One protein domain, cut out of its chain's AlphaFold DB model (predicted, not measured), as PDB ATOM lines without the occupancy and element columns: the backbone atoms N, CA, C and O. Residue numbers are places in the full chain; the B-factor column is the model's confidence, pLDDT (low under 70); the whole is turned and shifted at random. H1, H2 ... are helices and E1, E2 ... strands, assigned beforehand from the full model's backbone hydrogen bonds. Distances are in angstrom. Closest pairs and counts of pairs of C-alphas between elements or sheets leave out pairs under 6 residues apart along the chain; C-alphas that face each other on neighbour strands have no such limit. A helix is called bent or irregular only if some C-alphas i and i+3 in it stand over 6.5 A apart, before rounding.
ATOM      1  N   ALA A  87    -100.785 -97.561 165.117       97.19
ATOM      2  CA  ALA A  87     -99.563 -98.289 165.448       97.19
ATOM      3  C   ALA A  87     -99.010 -99.080 164.250       97.19
ATOM      4  O   ALA A  87     -97.797 -99.085 164.047       97.19
ATOM      5  N   GLN A  88     -99.883 -99.690 163.444       96.62
ATOM      6  CA  GLN A  88     -99.519-100.387 162.208       96.62
ATOM      7  C   GLN A  88     -98.925 -99.420 161.181       96.62
ATOM      8  O   GLN A  88     -97.836 -99.672 160.669       96.62
ATOM      9  N   ARG A  89     -99.570 -98.266 160.950       97.31
ATOM     10  CA  ARG A  89     -99.028 -97.208 160.076       97.31
ATOM     11  C   ARG A  89     -97.644 -96.758 160.533       97.31
ATOM     12  O   ARG A  89     -96.688 -96.856 159.777       97.31
ATOM     13  N   ALA A  90     -97.513 -96.401 161.814       98.00
ATOM     14  CA  ALA A  90     -96.230 -95.996 162.379       98.00
ATOM     15  C   ALA A  90     -95.149 -97.083 162.234       98.00
ATOM     16  O   ALA A  90     -93.995 -96.760 161.969       98.00
ATOM     17  N   TYR A  91     -95.500 -98.363 162.402       98.00
ATOM     18  CA  TYR A  91     -94.563 -99.467 162.192       98.00
ATOM     19  C   TYR A  91     -94.030 -99.490 160.757       98.00
ATOM     20  O   TYR A  91     -92.815 -99.562 160.567       98.00
ATOM     21  N   HIS A  92     -94.917 -99.392 159.765       97.38
ATOM     22  CA  HIS A  92     -94.531 -99.358 158.356       97.38
ATOM     23  C   HIS A  92     -93.688 -98.125 158.013       97.38
ATOM     24  O   HIS A  92     -92.700 -98.259 157.291       97.38
ATOM     25  N   ASP A  93     -94.000 -96.963 158.589       97.69
ATOM     26  CA  ASP A  93     -93.210 -95.742 158.404       97.69
ATOM     27  C   ASP A  93     -91.778 -95.920 158.935       97.69
ATOM     28  O   ASP A  93     -90.799 -95.604 158.252       97.69
ATOM     29  N   TYR A  94     -91.631 -96.466 160.150       98.31
ATOM     30  CA  TYR A  94     -90.315 -96.744 160.728       98.31
ATOM     31  C   TYR A  94     -89.549 -97.785 159.917       98.31
ATOM     32  O   TYR A  94     -88.362 -97.590 159.670       98.31
ATOM     33  N   LEU A  95     -90.210 -98.867 159.500       98.00
ATOM     34  CA  LEU A  95     -89.586 -99.926 158.713       98.00
ATOM     35  C   LEU A  95     -89.071 -99.383 157.375       98.00
ATOM     36  O   LEU A  95     -87.895 -99.544 157.067       98.00
ATOM     37  N   THR A  96     -89.912 -98.639 156.654       98.06
ATOM     38  CA  THR A  96     -89.546 -98.012 155.377       98.06
ATOM     39  C   THR A  96     -88.333 -97.103 155.545       98.06
ATOM     40  O   THR A  96     -87.381 -97.180 154.771       98.06
ATOM     41  N   ARG A  97     -88.304 -96.259 156.586       97.94
ATOM     42  CA  ARG A  97     -87.156 -95.375 156.845       97.94
ATOM     43  C   ARG A  97     -85.899 -96.139 157.253       97.94
ATOM     44  O   ARG A  97     -84.809 -95.721 156.884       97.94
ATOM     45  N   LEU A  98     -86.025 -97.242 157.993       97.88
ATOM     46  CA  LEU A  98     -84.883 -98.096 158.345       97.88
ATOM     47  C   LEU A  98     -84.254 -98.764 157.119       97.88
ATOM     48  O   LEU A  98     -83.065 -99.068 157.155       97.88
ATOM     49  N   GLU A  99     -85.036 -98.991 156.064       96.75
ATOM     50  CA  GLU A  99     -84.583 -99.599 154.812       96.75
ATOM     51  C   GLU A  99     -84.047 -98.569 153.806       96.75
ATOM     52  O   GLU A  99     -83.159 -98.888 153.019       96.75
ATOM     53  N   THR A 100     -84.568 -97.339 153.828       97.81
ATOM     54  CA  THR A 100     -84.337 -96.347 152.760       97.81
ATOM     55  C   THR A 100     -83.494 -95.144 153.168       97.81
ATOM     56  O   THR A 100     -82.901 -94.508 152.297       97.81
ATOM     57  N   VAL A 101     -83.421 -94.806 154.459       97.75
ATOM     58  CA  VAL A 101     -82.718 -93.608 154.936       97.75
ATOM     59  C   VAL A 101     -81.381 -94.010 155.567       97.75
ATOM     60  O   VAL A 101     -81.378 -94.690 156.601       97.75
ATOM     61  N   PRO A 102     -80.239 -93.576 154.997       97.00
ATOM     62  CA  PRO A 102     -78.924 -93.790 155.594       97.00
ATOM     63  C   PRO A 102     -78.869 -93.290 157.042       97.00
ATOM     64  O   PRO A 102     -79.506 -92.299 157.390       97.00
ATOM     65  N   ASP A 103     -78.135 -94.005 157.895       96.50
ATOM     66  CA  ASP A 103     -77.920 -93.694 159.318       96.50
ATOM     67  C   ASP A 103     -79.177 -93.632 160.208       96.50
ATOM     68  O   ASP A 103     -79.073 -93.495 161.434       96.50
ATOM     69  N   TYR A 104     -80.375 -93.840 159.651       98.00
ATOM     70  CA  TYR A 104     -81.619 -93.721 160.407       98.00
ATOM     71  C   TYR A 104     -81.722 -94.731 161.549       98.00
ATOM     72  O   TYR A 104     -82.281 -94.427 162.601       98.00
ATOM     73  N   ARG A 105     -81.126 -95.920 161.399       97.56
ATOM     74  CA  ARG A 105     -81.055 -96.899 162.493       97.56
ATOM     75  C   ARG A 105     -80.316 -96.339 163.709       97.56
ATOM     76  O   ARG A 105     -80.793 -96.520 164.829       97.56
ATOM     77  N   ALA A 106     -79.182 -95.669 163.506       96.88
ATOM     78  CA  ALA A 106     -78.412 -95.072 164.597       96.88
ATOM     79  C   ALA A 106     -79.198 -93.927 165.248       96.88
ATOM     80  O   ALA A 106     -79.340 -93.898 166.472       96.88
ATOM     81  N   GLN A 107     -79.799 -93.060 164.428       98.00
ATOM     82  CA  GLN A 107     -80.674 -91.986 164.893       98.00
ATOM     83  C   GLN A 107     -81.838 -92.523 165.743       98.00
ATOM     84  O   GLN A 107     -82.003 -92.120 166.892       98.00
ATOM     85  N   LEU A 108     -82.632 -93.456 165.213       97.56
ATOM     86  CA  LEU A 108     -83.811 -93.985 165.895       97.56
ATOM     87  C   LEU A 108     -83.441 -94.738 167.179       97.56
ATOM     88  O   LEU A 108     -84.160 -94.655 168.173       97.56
ATOM     89  N   THR A 109     -82.304 -95.441 167.188       97.00
ATOM     90  CA  THR A 109     -81.770 -96.087 168.397       97.00
ATOM     91  C   THR A 109     -81.520 -95.060 169.497       97.00
ATOM     92  O   THR A 109     -81.943 -95.271 170.634       97.00
ATOM     93  N   GLU A 110     -80.888 -93.936 169.164       96.19
ATOM     94  CA  GLU A 110     -80.610 -92.856 170.111       96.19
ATOM     95  C   GLU A 110     -81.895 -92.158 170.584       96.19
ATOM     96  O   GLU A 110     -82.071 -91.926 171.778       96.19
ATOM     97  N   GLU A 111     -82.848 -91.900 169.688       96.88
ATOM     98  CA  GLU A 111     -84.152 -91.335 170.057       96.88
ATOM     99  C   GLU A 111     -84.912 -92.249 171.037       96.88
ATOM    100  O   GLU A 111     -85.428 -91.792 172.061       96.88
ATOM    101  N   VAL A 112     -84.959 -93.561 170.768       95.62
ATOM    102  CA  VAL A 112     -85.583 -94.541 171.676       95.62
ATOM    103  C   VAL A 112     -84.824 -94.602 173.004       95.62
ATOM    104  O   VAL A 112     -85.447 -94.696 174.067       95.62
ATOM    105  N   ARG A 113     -83.489 -94.521 172.968       94.06
ATOM    106  CA  ARG A 113     -82.637 -94.508 174.161       94.06
ATOM    107  C   ARG A 113     -82.923 -93.310 175.056       94.06
ATOM    108  O   ARG A 113     -83.093 -93.515 176.254       94.06
ATOM    109  N   ARG A 114     -83.030 -92.100 174.500       94.12
ATOM    110  CA  ARG A 114     -83.335 -90.871 175.260       94.12
ATOM    111  C   ARG A 114     -84.659 -90.968 176.006       94.12
ATOM    112  O   ARG A 114     -84.742 -90.582 177.170       94.12
ATOM    113  N   ARG A 115     -85.673 -91.560 175.372       91.94
ATOM    114  CA  ARG A 115     -86.982 -91.766 175.994       91.94
ATOM    115  C   ARG A 115     -86.944 -92.860 177.068       91.94
ATOM    116  O   ARG A 115     -87.701 -92.811 178.040       91.94
ATOM    117  N   CYS A 116     -86.091 -93.872 176.911       84.75
ATOM    118  CA  CYS A 116     -86.065 -95.056 177.765       84.75
ATOM    119  C   CYS A 116     -85.298 -94.862 179.075       84.75
ATOM    120  O   CYS A 116     -84.075 -94.797 179.114       84.75
ATOM    121  N   LYS A 117     -86.026 -94.928 180.199       76.38
ATOM    122  CA  LYS A 117     -85.432 -94.879 181.549       76.38
ATOM    123  C   LYS A 117     -84.519 -96.070 181.877       76.38
ATOM    124  O   LYS A 117     -83.729 -95.981 182.809       76.38
ATOM    125  N   ARG A 118     -84.675 -97.207 181.188       79.69
ATOM    126  CA  ARG A 118     -83.917 -98.451 181.423       79.69
ATOM    127  C   ARG A 118     -83.486 -99.056 180.090       79.69
ATOM    128  O   ARG A 118     -84.135 -99.962 179.575       79.69
ATOM    129  N   TRP A 119     -82.415 -98.509 179.529       84.44
ATOM    130  CA  TRP A 119     -81.885 -98.918 178.233       84.44
ATOM    131  C   TRP A 119     -81.338-100.352 178.243       84.44
ATOM    132  O   TRP A 119     -80.578-100.730 179.135       84.44
ATOM    133  N   ASN A 120     -81.689-101.132 177.220       86.00
ATOM    134  CA  ASN A 120     -81.108-102.445 176.958       86.00
ATOM    135  C   ASN A 120     -81.076-102.699 175.446       86.00
ATOM    136  O   ASN A 120     -82.124-102.815 174.809       86.00
ATOM    137  N   THR A 121     -79.877-102.834 174.885       85.31
ATOM    138  CA  THR A 121     -79.662-103.017 173.441       85.31
ATOM    139  C   THR A 121     -80.347-104.271 172.891       85.31
ATOM    140  O   THR A 121     -80.928-104.232 171.809       85.31
ATOM    141  N   LYS A 122     -80.442-105.349 173.685       86.12
ATOM    142  CA  LYS A 122     -81.128-106.599 173.296       86.12
ATOM    143  C   LYS A 122     -82.623-106.414 173.003       86.12
ATOM    144  O   LYS A 122     -83.265-107.294 172.425       86.12
ATOM    145  N   GLN A 123     -83.214-105.303 173.442       85.06
ATOM    146  CA  GLN A 123     -84.616-104.999 173.166       85.06
ATOM    147  C   GLN A 123     -84.835-104.383 171.780       85.06
ATOM    148  O   GLN A 123     -85.951-104.474 171.275       85.06
ATOM    149  N   VAL A 124     -83.797-103.806 171.166       90.62
ATOM    150  CA  VAL A 124     -83.882-103.079 169.888       90.62
ATOM    151  C   VAL A 124     -83.069-103.723 168.760       90.62
ATOM    152  O   VAL A 124     -83.363-103.491 167.593       90.62
ATOM    153  N   GLU A 125     -82.078-104.553 169.080       92.19
ATOM    154  CA  GLU A 125     -81.229-105.216 168.086       92.19
ATOM    155  C   GLU A 125     -81.872-106.475 167.499       92.19
ATOM    156  O   GLU A 125     -82.380-107.331 168.225       92.19
ATOM    157  N   GLY A 126     -81.779-106.625 166.176       94.12
ATOM    158  CA  GLY A 126     -82.230-107.809 165.450       94.12
ATOM    159  C   GLY A 126     -83.745-107.871 165.255       94.12
ATOM    160  O   GLY A 126     -84.431-106.857 165.146       94.12
ATOM    161  N   ASN A 127     -84.276-109.093 165.199       96.06
ATOM    162  CA  ASN A 127     -85.677-109.344 164.869       96.06
ATOM    163  C   ASN A 127     -86.465-109.896 166.063       96.06
ATOM    164  O   ASN A 127     -85.963-110.692 166.864       96.06
ATOM    165  N   TYR A 128     -87.719-109.473 166.180       94.62
ATOM    166  CA  TYR A 128     -88.717-110.041 167.069       94.62
ATOM    167  C   TYR A 128     -89.476-111.120 166.301       94.62
ATOM    168  O   TYR A 128     -89.921-110.889 165.179       94.62
ATOM    169  N   TYR A 129     -89.621-112.290 166.917       94.31
ATOM    170  CA  TYR A 129     -90.343-113.417 166.345       94.31
ATOM    171  C   TYR A 129     -91.588-113.682 167.177       94.31
ATOM    172  O   TYR A 129     -91.496-113.812 168.401       94.31
ATOM    173  N   ILE A 130     -92.736-113.775 166.508       93.25
ATOM    174  CA  ILE A 130     -93.990-114.150 167.158       93.25
ATOM    175  C   ILE A 130     -93.882-115.598 167.639       93.25
ATOM    176  O   ILE A 130     -93.319-116.458 166.954       93.25
ATOM    177  N   ARG A 131     -94.430-115.870 168.824       88.81
ATOM    178  CA  ARG A 131     -94.422-117.191 169.455       88.81
ATOM    179  C   ARG A 131     -95.834-117.771 169.556       88.81
ATOM    180  O   ARG A 131     -96.828-117.057 169.434       88.81
ATOM    181  N   ASP A 132     -95.891-119.080 169.765       89.75
ATOM    182  CA  ASP A 132     -97.084-119.812 170.200       89.75
ATOM    183  C   ASP A 132     -98.333-119.587 169.322       89.75
ATOM    184  O   ASP A 132     -98.264-119.626 168.088       89.75
ATOM    185  N   ASN A 133     -99.495-119.389 169.951       89.25
ATOM    186  CA  ASN A 133    -100.783-119.247 169.272       89.25
ATOM    187  C   ASN A 133    -100.817-118.052 168.317       89.25
ATOM    188  O   ASN A 133    -101.366-118.173 167.223       89.25
ATOM    189  N   ASN A 134    -100.162-116.945 168.668       89.50
ATOM    190  CA  ASN A 134    -100.101-115.769 167.801       89.50
ATOM    191  C   ASN A 134     -99.336-116.069 166.512       89.50
ATOM    192  O   ASN A 134     -99.695-115.565 165.453       89.50
ATOM    193  N   ARG A 135     -98.323-116.948 166.559       91.56
ATOM    194  CA  ARG A 135     -97.604-117.377 165.352       91.56
ATOM    195  C   ARG A 135     -98.509-118.200 164.443       91.56
ATOM    196  O   ARG A 135     -98.471-118.025 163.230       91.56
ATOM    197  N   ARG A 136     -99.317-119.098 165.018       90.31
ATOM    198  CA  ARG A 136    -100.293-119.897 164.256       90.31
ATOM    199  C   ARG A 136    -101.336-118.999 163.594       90.31
ATOM    200  O   ARG A 136    -101.623-119.193 162.419       90.31
ATOM    201  N   LEU A 137    -101.846-118.014 164.331       89.06
ATOM    202  CA  LEU A 137    -102.820-117.047 163.831       89.06
ATOM    203  C   LEU A 137    -102.227-116.184 162.709       89.06
ATOM    204  O   LEU A 137    -102.807-116.106 161.634       89.06
ATOM    205  N   ALA A 138    -101.031-115.625 162.913       90.31
ATOM    206  CA  ALA A 138    -100.342-114.840 161.890       90.31
ATOM    207  C   ALA A 138    -100.166-115.635 160.586       90.31
ATOM    208  O   ALA A 138    -100.509-115.139 159.517       90.31
ATOM    209  N   LEU A 139     -99.723-116.895 160.668       91.69
ATOM    210  CA  LEU A 139     -99.591-117.762 159.493       91.69
ATOM    211  C   LEU A 139    -100.936-118.051 158.813       91.69
ATOM    212  O   LEU A 139    -101.005-118.022 157.589       91.69
ATOM    213  N   ALA A 140    -101.997-118.300 159.587       90.56
ATOM    214  CA  ALA A 140    -103.335-118.548 159.048       90.56
ATOM    215  C   ALA A 140    -103.901-117.337 158.281       90.56
ATOM    216  O   ALA A 140    -104.650-117.519 157.325       90.56
ATOM    217  N   HIS A 141    -103.505-116.122 158.667       87.62
ATOM    218  CA  HIS A 141    -103.905-114.869 158.022       87.62
ATOM    219  C   HIS A 141    -102.860-114.310 157.036       87.62
ATOM    220  O   HIS A 141    -103.017-113.190 156.556       87.62
ATOM    221  N   GLY A 142    -101.794-115.058 156.721       88.94
ATOM    222  CA  GLY A 142    -100.760-114.623 155.770       88.94
ATOM    223  C   GLY A 142     -99.899-113.446 156.252       88.94
ATOM    224  O   GLY A 142     -99.304-112.742 155.439       88.94
ATOM    225  N   LEU A 143     -99.831-113.217 157.562       87.50
ATOM    226  CA  LEU A 143     -99.060-112.137 158.171       87.50
ATOM    227  C   LEU A 143     -97.593-112.521 158.423       87.50
ATOM    228  O   LEU A 143     -97.266-113.700 158.618       87.50
ATOM    229  N   PRO A 144     -96.685-111.527 158.488       90.62
ATOM    230  CA  PRO A 144     -95.303-111.775 158.862       90.62
ATOM    231  C   PRO A 144     -95.205-112.324 160.290       90.62
ATOM    232  O   PRO A 144     -95.876-111.875 161.210       90.62
ATOM    233  N   VAL A 145     -94.292-113.275 160.496       93.94
ATOM    234  CA  VAL A 145     -93.952-113.810 161.832       93.94
ATOM    235  C   VAL A 145     -92.691-113.177 162.426       93.94
ATOM    236  O   VAL A 145     -92.274-113.529 163.533       93.94
ATOM    237  N   LYS A 146     -92.066-112.265 161.674       95.12
ATOM    238  CA  LYS A 146     -90.786-111.616 161.961       95.12
ATOM    239  C   LYS A 146     -90.944-110.108 161.797       95.12
ATOM    240  O   LYS A 146     -91.393-109.662 160.749       95.12
ATOM    241  N   TYR A 147     -90.511-109.354 162.800       96.75
ATOM    242  CA  TYR A 147     -90.586-107.894 162.834       96.75
ATOM    243  C   TYR A 147     -89.234-107.309 163.242       96.75
ATOM    244  O   TYR A 147     -88.581-107.846 164.137       96.75
ATOM    245  N   ASP A 148     -88.826-106.185 162.655       97.50
ATOM    246  CA  ASP A 148     -87.664-105.431 163.138       97.50
ATOM    247  C   ASP A 148     -87.878-104.925 164.581       97.50
ATOM    248  O   ASP A 148     -88.864-104.238 164.867       97.50
ATOM    249  N   ARG A 149     -86.972-105.265 165.511       97.00
ATOM    250  CA  ARG A 149     -87.128-104.912 166.938       97.00
ATOM    251  C   ARG A 149     -87.089-103.418 167.195       97.00
ATOM    252  O   ARG A 149     -87.823-102.956 168.068       97.00
ATOM    253  N   LEU A 150     -86.256-102.671 166.476       97.69
ATOM    254  CA  LEU A 150     -86.125-101.236 166.679       97.69
ATOM    255  C   LEU A 150     -87.397-100.519 166.223       97.69
ATOM    256  O   LEU A 150     -87.919 -99.699 166.978       97.69
ATOM    257  N   ALA A 151     -87.950-100.886 165.063       98.19
ATOM    258  CA  ALA A 151     -89.230-100.351 164.594       98.19
ATOM    259  C   ALA A 151     -90.375-100.666 165.569       98.19
ATOM    260  O   ALA A 151     -91.129 -99.772 165.959       98.19
ATOM    261  N   VAL A 152     -90.478-101.917 166.042       97.62
ATOM    262  CA  VAL A 152     -91.488-102.294 167.046       97.62
ATOM    263  C   VAL A 152     -91.303-101.501 168.340       97.62
ATOM    264  O   VAL A 152     -92.281-101.017 168.914       97.62
ATOM    265  N   MET A 153     -90.066-101.346 168.821       97.06
ATOM    266  CA  MET A 153     -89.804-100.600 170.048       97.06
ATOM    267  C   MET A 153     -90.137 -99.114 169.887       97.06
ATOM    268  O   MET A 153     -90.753 -98.539 170.782       97.06
ATOM    269  N   ALA A 154     -89.821 -98.504 168.743       97.44
ATOM    270  CA  ALA A 154     -90.197 -97.127 168.440       97.44
ATOM    271  C   ALA A 154     -91.723 -96.932 168.501       97.44
ATOM    272  O   ALA A 154     -92.201 -96.027 169.189       97.44
ATOM    273  N   VAL A 155     -92.507 -97.836 167.899       97.88
ATOM    274  CA  VAL A 155     -93.978 -97.846 168.042       97.88
ATOM    275  C   VAL A 155     -94.390 -98.010 169.505       97.88
ATOM    276  O   VAL A 155     -95.220 -97.256 170.026       97.88
ATOM    277  N   SER A 156     -93.779 -98.962 170.208       95.75
ATOM    278  CA  SER A 156     -94.083 -99.245 171.608       95.75
ATOM    279  C   SER A 156     -93.870 -98.038 172.513       95.75
ATOM    280  O   SER A 156     -94.651 -97.811 173.438       95.75
ATOM    281  N   VAL A 157     -92.818 -97.266 172.260       95.06
ATOM    282  CA  VAL A 157     -92.401 -96.125 173.071       95.06
ATOM    283  C   VAL A 157     -93.188 -94.877 172.685       95.06
ATOM    284  O   VAL A 157     -93.900 -94.318 173.527       95.06
ATOM    285  N   PHE A 158     -93.120 -94.481 171.414       96.94
ATOM    286  CA  PHE A 158     -93.650 -93.206 170.941       96.94
ATOM    287  C   PHE A 158     -95.163 -93.241 170.715       96.94
ATOM    288  O   PHE A 158     -95.841 -92.264 171.009       96.94
ATOM    289  N   HIS A 159     -95.742 -94.376 170.317       96.12
ATOM    290  CA  HIS A 159     -97.166 -94.456 169.944       96.12
ATOM    291  C   HIS A 159     -98.019 -95.205 170.969       96.12
ATOM    292  O   HIS A 159     -99.186 -94.869 171.175       96.12
ATOM    293  N   LEU A 160     -97.433 -96.160 171.710       94.56
ATOM    294  CA  LEU A 160     -98.199 -97.001 172.637       94.56
ATOM    295  C   LEU A 160     -97.878 -96.878 174.140       94.56
ATOM    296  O   LEU A 160     -98.755 -97.139 174.970       94.56
ATOM    297  N   SER A 161     -96.691 -96.392 174.510       90.94
ATOM    298  CA  SER A 161     -96.149 -96.355 175.886       90.94
ATOM    299  C   SER A 161     -96.218 -97.698 176.613       90.94
ATOM    300  O   SER A 161     -96.467 -97.742 177.822       90.94
ATOM    301  N   HIS A 162     -96.010 -98.791 175.875       90.50
ATOM    302  CA  HIS A 162     -95.928-100.144 176.434       90.50
ATOM    303  C   HIS A 162     -94.503-100.547 176.790       90.50
ATOM    304  O   HIS A 162     -94.335-101.312 177.735       90.50
ATOM    305  N   TRP A 163     -93.497 -99.995 176.099       91.19
ATOM    306  CA  TRP A 163     -92.068-100.269 176.323       91.19
ATOM    307  C   TRP A 163     -91.683-101.745 176.153       91.19
ATOM    308  O   TRP A 163     -90.721-102.220 176.756       91.19
ATOM    309  N   ARG A 164     -92.473-102.499 175.383       91.31
ATOM    310  CA  ARG A 164     -92.287-103.934 175.168       91.31
ATOM    311  C   ARG A 164     -92.719-104.338 173.766       91.31
ATOM    312  O   ARG A 164     -93.808-103.967 173.318       91.31
ATOM    313  N   CYS A 165     -91.890-105.146 173.108       93.50
ATOM    314  CA  CYS A 165     -92.174-105.637 171.763       93.50
ATOM    315  C   CYS A 165     -93.337-106.631 171.737       93.50
ATOM    316  O   CYS A 165     -94.193-106.504 170.873       93.50
ATOM    317  N   ASP A 166     -93.419-107.539 172.715       92.50
ATOM    318  CA  ASP A 166     -94.480-108.554 172.785       92.50
ATOM    319  C   ASP A 166     -95.881-107.934 172.770       92.50
ATOM    320  O   ASP A 166     -96.661-108.135 171.852       92.50
ATOM    321  N   THR A 167     -96.145-107.027 173.703       91.88
ATOM    322  CA  THR A 167     -97.435-106.361 173.876       91.88
ATOM    323  C   THR A 167     -97.799-105.529 172.651       91.88
ATOM    324  O   THR A 167     -98.978-105.380 172.345       91.88
ATOM    325  N   THR A 168     -96.795-104.959 171.982       95.12
ATOM    326  CA  THR A 168     -96.974-104.129 170.786       95.12
ATOM    327  C   THR A 168     -97.358-104.982 169.585       95.12
ATOM    328  O   THR A 168     -98.331-104.664 168.914       95.12
ATOM    329  N   VAL A 169     -96.638-106.077 169.345       94.50
ATOM    330  CA  VAL A 169     -96.934-106.980 168.231       94.50
ATOM    331  C   VAL A 169     -98.269-107.677 168.472       94.50
ATOM    332  O   VAL A 169     -99.187-107.511 167.676       94.50
ATOM    333  N   ASP A 170     -98.408-108.345 169.617       91.69
ATOM    334  CA  ASP A 170     -99.533-109.234 169.914       91.69
ATOM    335  C   ASP A 170    -100.889-108.519 169.964       91.69
ATOM    336  O   ASP A 170    -101.896-109.121 169.614       91.69
ATOM    337  N   ASN A 171    -100.935-107.254 170.404       91.12
ATOM    338  CA  ASN A 171    -102.204-106.536 170.606       91.12
ATOM    339  C   ASN A 171    -102.444-105.380 169.624       91.12
ATOM    340  O   ASN A 171    -103.456-104.704 169.760       91.12
ATOM    341  N   TYR A 172    -101.495-105.055 168.738       94.00
ATOM    342  CA  TYR A 172    -101.648-103.895 167.844       94.00
ATOM    343  C   TYR A 172    -101.173-104.170 166.419       94.00
ATOM    344  O   TYR A 172    -101.809-103.707 165.479       94.00
ATOM    345  N   LEU A 173    -100.076-104.912 166.225       92.62
ATOM    346  CA  LEU A 173     -99.593-105.226 164.870       92.62
ATOM    347  C   LEU A 173    -100.221-106.495 164.281       92.62
ATOM    348  O   LEU A 173    -100.115-106.713 163.079       92.62
ATOM    349  N   LEU A 174    -100.865-107.305 165.121       88.62
ATOM    350  CA  LEU A 174    -101.688-108.451 164.735       88.62
ATOM    351  C   LEU A 174    -103.190-108.180 164.886       88.62
ATOM    352  O   LEU A 174    -103.967-109.119 164.833       88.62
TER     353      LEU A 174
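AT A GLANCE: This is residues 87 to 174 of the 176 residues of an uncharacterized protein of uncultured Flavonifractor sp (UniProt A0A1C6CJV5). A small helical body is built round H4, the middle helix, with H1, H2 and H5 packed on it; beside this body a short two-stranded ribbon, E1 and E2, leads out to H3 and back. H2 and H3 lie toward opposite ends of the longest axis. The printed part has 88 residues with five named helices and two named strands, in the order H1, H2, E1, H3, E2, H4, H5, and its class is mostly helix. The sheet has the order E1 - E2 and is antiparallel. The whole is compact, with a radius of gyration of the C-alphas of 12.6 A and spans of 36 by 28 by 20 A.

IN THESE COORDINATES: H1, residues 87 to 100, begins with C-alpha 87 at (-99.563, -98.289, 165.448) and is 19.9 A long. H2, residues 104 to 115, is 16.6 A long. E1 is residues 127 to 129, and H3, residues 132 to 140, is 12.8 A long, ending with C-alpha 140 at (-103.335, -118.548, 159.048). E2, residues 146 to 148, is followed at once by H4, residues 149 to 160, 14.8 A long. H5, residues 165 to 173, ends with C-alpha 173 at (-99.593, -105.226, 164.870); it is neither bent nor irregular, but only just: C-alphas 170 and 173 are 6.4 A apart.

HOW THE PARTS SIT: H1, H2 and H4 form a bundle, a group of helices packed together; of the 3 pairs of helices in the domain that touch at more than a corner or their ends, 0 are at a shallow tilt, and the helix packing is mostly crossed. H1 touches H4 at a steep tilt of 40 degrees, opposite ways; their closest C-alphas, of Tyr 94 and Ala 151, are 5.4 A apart. H2 touches H4 at a steep tilt of 44 degrees, the same way, closest at the C-alphas of Val 112 and Ala 154, 6.2 A. H1 and H2 only just touch, only at the corner by their link, with 3 pairs of C-alphas within 8 A, the closest those of Leu 98 and Arg 105, 5.8 A. H5 touches H4 at a steep tilt of 67 degrees, closest at the C-alphas of Ser 156 and Thr 168, 5.7 A. H1 and H5 touch only at their ends, closest at the C-alphas of Gln 88 and Leu 173, 5.5 A. E1 and E2 are antiparallel at 148 degrees, with N 128 and O 147 within hydrogen-bond range at 2.8 A. H3 is close to but not clearly touching H5, the closest C-alphas, of Asn 134 and Asp 170, being 6.9 A apart, and it is apart from H1, H2 and H4. Every O i to N i+4 pair is within hydrogen-bond range in H1, H2, H3 and H5, and 7 of 8 are in H4.

THE WHOLE: The C-alphas farthest apart, of Arg 114 and Ala 140, are 37.8 A apart. The printed part has no cut. The link from H2 to E1, 11 residues, is long; the other links are tight. The mean pLDDT of the printed part is 93.5, and no printed residue is under 70.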